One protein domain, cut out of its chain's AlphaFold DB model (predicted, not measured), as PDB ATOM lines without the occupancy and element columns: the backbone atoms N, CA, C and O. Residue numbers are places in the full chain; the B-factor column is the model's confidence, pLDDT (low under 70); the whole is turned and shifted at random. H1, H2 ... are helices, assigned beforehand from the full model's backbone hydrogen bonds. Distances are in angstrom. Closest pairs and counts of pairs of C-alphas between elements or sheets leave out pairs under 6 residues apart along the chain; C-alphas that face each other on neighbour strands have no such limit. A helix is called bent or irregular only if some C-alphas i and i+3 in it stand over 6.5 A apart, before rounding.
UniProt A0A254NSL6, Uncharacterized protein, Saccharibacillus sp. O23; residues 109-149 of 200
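Overview. This is residues 109 to 149 of the 200 residues of an uncharacterized protein of Saccharibacillus sp. O23 (UniProt A0A254NSL6). The model is a helical hairpin: two helices, H1 and H2, lie side by side and run opposite ways, joined at one end by a tight turn at residues 124 to 126. H2 is the longer helix and makes most of the length of the rod, and the last residues, 146 to 149, run on past its end. The printed part has 41 residues, with two named helices in the order H1, H2 and no named strand, and its class is all helix. It is only just compact, close to loose, with a radius of gyration of the C-alphas of 10.8 A, and the C-alphas span 35 by 16 by 8 A.

Along the chain. The printed part begins at Ala 109, whose C-alpha is at (31.036, -16.432, 35.241). H1 covers residues 112 to 123, from C-alpha 112 at (28.766, -15.170, 27.158), and measures 16.9 A from first to last C-alpha. H2 covers residues 127 to 145, measures 26.1 A, and ends with C-alpha 145 at (30.010, -24.735, 38.896). Neither helix is bent.

Arrangement. H1 and H2 form a helical hairpin. They touch, with 8 pairs of C-alphas within 8 A. The closest C-alphas of the two are those of Leu 121 and Lys 130, 6.0 A apart. Their lines stand at a shallow tilt of 17 degrees, and they run opposite ways. Their centres are 10.5 A apart. In both H1 and H2, every O i to N i+4 pair is within hydrogen-bond range.

Size, cuts and confidence. The two C-alphas farthest apart are those of Asp 126 and Asn 149, at 35.2 A. The first and last printed C-alphas, of Ala 109 and Asn 149, are 13.4 A apart. The printed part has no cut, and the link from H1 to H2 is tight. The mean pLDDT of the printed part is 90.0, and no printed residue is under 70.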
ATOM      1  N   ALA A 109      31.237 -17.862  35.023       86.88
ATOM      2  CA  ALA A 109      31.036 -16.432  35.241       86.88
ATOM      3  C   ALA A 109      31.533 -15.587  34.060       86.88
ATOM      4  O   ALA A 109      30.975 -14.528  33.780       86.88
ATOM      5  N   HIS A 110      32.550 -16.064  33.343       88.25
ATOM      6  CA  HIS A 110      33.138 -15.423  32.167       88.25
ATOM      7  C   HIS A 110      32.584 -15.958  30.839       88.25
ATOM      8  O   HIS A 110      33.068 -15.584  29.769       88.25
ATOM      9  N   SER A 111      31.554 -16.805  30.878       87.94
ATOM     10  CA  SER A 111      30.816 -17.206  29.681       87.94
ATOM     11  C   SER A 111      30.058 -16.020  29.064       87.94
ATOM     12  O   SER A 111      29.850 -14.982  29.701       87.94
ATOM     13  N   ALA A 112      29.608 -16.172  27.814       88.44
ATOM     14  CA  ALA A 112      28.766 -15.170  27.158       88.44
ATOM     15  C   ALA A 112      27.474 -14.911  27.951       88.44
ATOM     16  O   ALA A 112      27.091 -13.761  28.145       88.44
ATOM     17  N   TYR A 113      26.860 -15.976  28.476       87.06
ATOM     18  CA  TYR A 113      25.660 -15.897  29.307       87.06
ATOM     19  C   TYR A 113      25.931 -15.176  30.634       87.06
ATOM     20  O   TYR A 113      25.285 -14.175  30.937       87.06
ATOM     21  N   GLY A 114      26.951 -15.614  31.383       87.00
ATOM     22  CA  GLY A 114      27.336 -14.986  32.652       87.00
ATOM     23  C   GLY A 114      27.760 -13.522  32.492       87.00
ATOM     24  O   GLY A 114      27.522 -12.692  33.367       87.00
ATOM     25  N   THR A 115      28.347 -13.163  31.352       89.25
ATOM     26  CA  THR A 115      28.679 -11.769  31.037       89.25
ATOM     27  C   THR A 115      27.437 -10.947  30.707       89.25
ATOM     28  O   THR A 115      27.301  -9.861  31.263       89.25
ATOM     29  N   GLY A 116      26.524 -11.469  29.882       89.44
ATOM     30  CA  GLY A 116      25.278 -10.783  29.529       89.44
ATOM     31  C   GLY A 116      24.423 -10.466  30.755       89.44
ATOM     32  O   GLY A 116      24.093  -9.310  30.992       89.44
ATOM     33  N   ILE A 117      24.182 -11.448  31.627       86.88
ATOM     34  CA  ILE A 117      23.336 -11.226  32.810       86.88
ATOM     35  C   ILE A 117      23.975 -10.249  33.807       86.88
ATOM     36  O   ILE A 117      23.282  -9.449  34.435       86.88
ATOM     37  N   ARG A 118      25.307 -10.252  33.949       87.75
ATOM     38  CA  ARG A 118      25.995  -9.256  34.792       87.75
ATOM     39  C   ARG A 118      25.886  -7.840  34.224       87.75
ATOM     40  O   ARG A 118      25.834  -6.894  35.009       87.75
ATOM     41  N   GLN A 119      25.877  -7.692  32.899       91.19
ATOM     42  CA  GLN A 119      25.640  -6.402  32.248       91.19
ATOM     43  C   GLN A 119      24.215  -5.922  32.535       91.19
ATOM     44  O   GLN A 119      24.055  -4.818  33.051       91.19
ATOM     45  N   ASP A 120      23.216  -6.788  32.350       90.62
ATOM     46  CA  ASP A 120      21.814  -6.475  32.655       90.62
ATOM     47  C   ASP A 120      21.636  -6.055  34.127       90.62
ATOM     48  O   ASP A 120      21.004  -5.042  34.432       90.62
ATOM     49  N   LEU A 121      22.276  -6.766  35.065       90.88
ATOM     50  CA  LEU A 121      22.241  -6.428  36.493       90.88
ATOM     51  C   LEU A 121      22.816  -5.036  36.792       90.88
ATOM     52  O   LEU A 121      22.318  -4.336  37.684       90.88
ATOM     53  N   ALA A 122      23.870  -4.636  36.079       90.69
ATOM     54  CA  ALA A 122      24.498  -3.332  36.254       90.69
ATOM     55  C   ALA A 122      23.600  -2.182  35.766       90.69
ATOM     56  O   ALA A 122      23.649  -1.095  36.346       90.69
ATOM     57  N   GLU A 123      22.773  -2.431  34.751       93.94
ATOM     58  CA  GLU A 123      21.864  -1.446  34.152       93.94
ATOM     59  C   GLU A 123      20.547  -1.282  34.919       93.94
ATOM     60  O   GLU A 123      19.932  -0.213  34.875       93.94
ATOM     61  N   LEU A 124      20.129  -2.300  35.676       93.12
ATOM     62  CA  LEU A 124      18.929  -2.210  36.501       93.12
ATOM     63  C   LEU A 124      19.046  -1.099  37.556       93.12
ATOM     64  O   LEU A 124      20.108  -0.831  38.126       93.12
ATOM     65  N   THR A 125      17.919  -0.470  37.881       92.25
ATOM     66  CA  THR A 125      17.821   0.507  38.982       92.25
ATOM     67  C   THR A 125      16.890   0.045  40.093       92.25
ATOM     68  O   THR A 125      17.079   0.453  41.239       92.25
ATOM     69  N   ASP A 126      15.908  -0.803  39.774       95.81
ATOM     70  CA  ASP A 126      14.955  -1.332  40.746       95.81
ATOM     71  C   ASP A 126      15.631  -2.381  41.662       95.81
ATOM     72  O   ASP A 126      16.188  -3.368  41.171       95.81
ATOM     73  N   PRO A 127      15.617  -2.193  42.996       93.00
ATOM     74  CA  PRO A 127      16.251  -3.129  43.924       93.00
ATOM     75  C   PRO A 127      15.627  -4.531  43.951       93.00
ATOM     76  O   PRO A 127      16.340  -5.497  44.217       93.00
ATOM     77  N   ALA A 128      14.317  -4.655  43.721       93.56
ATOM     78  CA  ALA A 128      13.634  -5.943  43.700       93.56
ATOM     79  C   ALA A 128      13.994  -6.727  42.432       93.56
ATOM     80  O   ALA A 128      14.303  -7.915  42.525       93.56
ATOM     81  N   GLU A 129      14.047  -6.057  41.279       93.25
ATOM     82  CA  GLU A 129      14.495  -6.674  40.023       93.25
ATOM     83  C   GLU A 129      15.968  -7.097  40.099       93.25
ATOM     84  O   GLU A 129      16.310  -8.211  39.705       93.25
ATOM     85  N   LYS A 130      16.836  -6.271  40.705       93.75
ATOM     86  CA  LYS A 130      18.232  -6.657  40.972       93.75
ATOM     87  C   LYS A 130      18.348  -7.902  41.834       93.75
ATOM     88  O   LYS A 130      19.180  -8.758  41.556       93.75
ATOM     89  N   ALA A 131      17.551  -7.988  42.897       93.88
ATOM     90  CA  ALA A 131      17.588  -9.137  43.790       93.88
ATOM     91  C   ALA A 131      17.149 -10.421  43.074       93.88
ATOM     92  O   ALA A 131      17.713 -11.479  43.337       93.88
ATOM     93  N   GLU A 132      16.171 -10.340  42.171       93.88
ATOM     94  CA  GLU A 132      15.733 -11.499  41.395       93.88
ATOM     95  C   GLU A 132      16.771 -11.914  40.350       93.88
ATOM     96  O   GLU A 132      17.133 -13.086  40.281       93.88
ATOM     97  N   LEU A 133      17.336 -10.957  39.611       91.25
ATOM     98  CA  LEU A 133      18.380 -11.250  38.632       91.25
ATOM     99  C   LEU A 133      19.662 -11.778  39.293       91.25
ATOM    100  O   LEU A 133      20.321 -12.660  38.751       91.25
ATOM    101  N   GLN A 134      20.000 -11.312  40.498       92.00
ATOM    102  CA  GLN A 134      21.113 -11.876  41.260       92.00
ATOM    103  C   GLN A 134      20.873 -13.351  41.613       92.00
ATOM    104  O   GLN A 134      21.796 -14.150  41.488       92.00
ATOM    105  N   LYS A 135      19.647 -13.745  41.991       92.69
ATOM    106  CA  LYS A 135      19.332 -15.169  42.223       92.69
ATOM    107  C   LYS A 135      19.499 -16.000  40.955       92.69
ATOM    108  O   LYS A 135      19.921 -17.146  41.047       92.69
ATOM    109  N   GLU A 136      19.161 -15.441  39.793       89.94
ATOM    110  CA  GLU A 136      19.372 -16.099  38.500       89.94
ATOM    111  C   GLU A 136      20.863 -16.350  38.238       89.94
ATOM    112  O   GLU A 136      21.246 -17.463  37.881       89.94
ATOM    113  N   ILE A 137      21.710 -15.341  38.485       89.44
ATOM    114  CA  ILE A 137      23.172 -15.472  38.392       89.44
ATOM    115  C   ILE A 137      23.666 -16.552  39.353       89.44
ATOM    116  O   ILE A 137      24.402 -17.442  38.937       89.44
ATOM    117  N   ASP A 138      23.264 -16.484  40.621       91.12
ATOM    118  CA  ASP A 138      23.720 -17.419  41.649       91.12
ATOM    119  C   ASP A 138      23.301 -18.855  41.311       91.12
ATOM    120  O   ASP A 138      24.100 -19.780  41.456       91.12
ATOM    121  N   ARG A 139      22.074 -19.041  40.801       91.06
ATOM    122  CA  ARG A 139      21.584 -20.341  40.332       91.06
ATOM    123  C   ARG A 139      22.433 -20.865  39.179       91.06
ATOM    124  O   ARG A 139      22.938 -21.979  39.274       91.06
ATOM    125  N   PHE A 140      22.639 -20.057  38.139       89.38
ATOM    126  CA  PHE A 140      23.456 -20.439  36.989       89.38
ATOM    127  C   PHE A 140      24.893 -20.790  37.392       89.38
ATOM    128  O   PHE A 140      25.420 -21.808  36.952       89.38
ATOM    129  N   LEU A 141      25.533 -19.976  38.236       89.56
ATOM    130  CA  LEU A 141      26.903 -20.230  38.687       89.56
ATOM    131  C   LEU A 141      27.002 -21.482  39.554       89.56
ATOM    132  O   LEU A 141      28.004 -22.185  39.472       89.56
ATOM    133  N   ASN A 142      25.983 -21.768  40.365       90.19
ATOM    134  CA  ASN A 142      25.946 -22.989  41.154       90.19
ATOM    135  C   ASN A 142      25.799 -24.223  40.253       90.19
ATOM    136  O   ASN A 142      26.618 -25.130  40.336       90.19
ATOM    137  N   GLU A 143      24.816 -24.224  39.349       88.06
ATOM    138  CA  GLU A 143      24.578 -25.330  38.409       88.06
ATOM    139  C   GLU A 143      25.781 -25.560  37.483       88.06
ATOM    140  O   GLU A 143      26.274 -26.676  37.350       88.06
ATOM    141  N   ALA A 144      26.317 -24.503  36.871       85.81
ATOM    142  CA  ALA A 144      27.477 -24.619  35.994       85.81
ATOM    143  C   ALA A 144      28.767 -24.943  36.766       85.81
ATOM    144  O   ALA A 144      29.654 -25.615  36.239       85.81
ATOM    145  N   GLY A 145      28.876 -24.479  38.015       83.31
ATOM    146  CA  GLY A 145      30.010 -24.735  38.896       83.31
ATOM    147  C   GLY A 145      30.170 -26.211  39.258       83.31
ATOM    148  O   GLY A 145      31.302 -26.670  39.385       83.31
ATOM    149  N   GLU A 146      29.074 -26.971  39.343       84.75
ATOM    150  CA  GLU A 146      29.115 -28.427  39.558       84.75
ATOM    151  C   GLU A 146      29.805 -29.180  38.409       84.75
ATOM    152  O   GLU A 146      30.372 -30.253  38.618       84.75
ATOM    153  N   HIS A 147      29.798 -28.603  37.207       83.56
ATOM    154  CA  HIS A 147      30.389 -29.191  36.005       83.56
ATOM    155  C   HIS A 147      31.730 -28.552  35.610       83.56
ATOM    156  O   HIS A 147      32.437 -29.062  34.739       83.56
ATOM    157  N   TYR A 148      32.104 -27.436  36.237       89.19
ATOM    158  CA  TYR A 148      33.354 -26.739  35.960       89.19
ATOM    159  C   TYR A 148      34.563 -27.553  36.441       89.19
ATOM    160  O   TYR A 148      34.610 -27.996  37.587       89.19
ATOM    161  N   ASN A 149      35.561 -27.739  35.570       90.12
ATOM    162  CA  ASN A 149      36.745 -28.576  35.816       90.12
ATOM    163  C   ASN A 149      36.450 -30.039  36.209       90.12
ATOM    164  O   ASN A 149      37.333 -30.724  36.730       90.12
TER     165      ASN A 149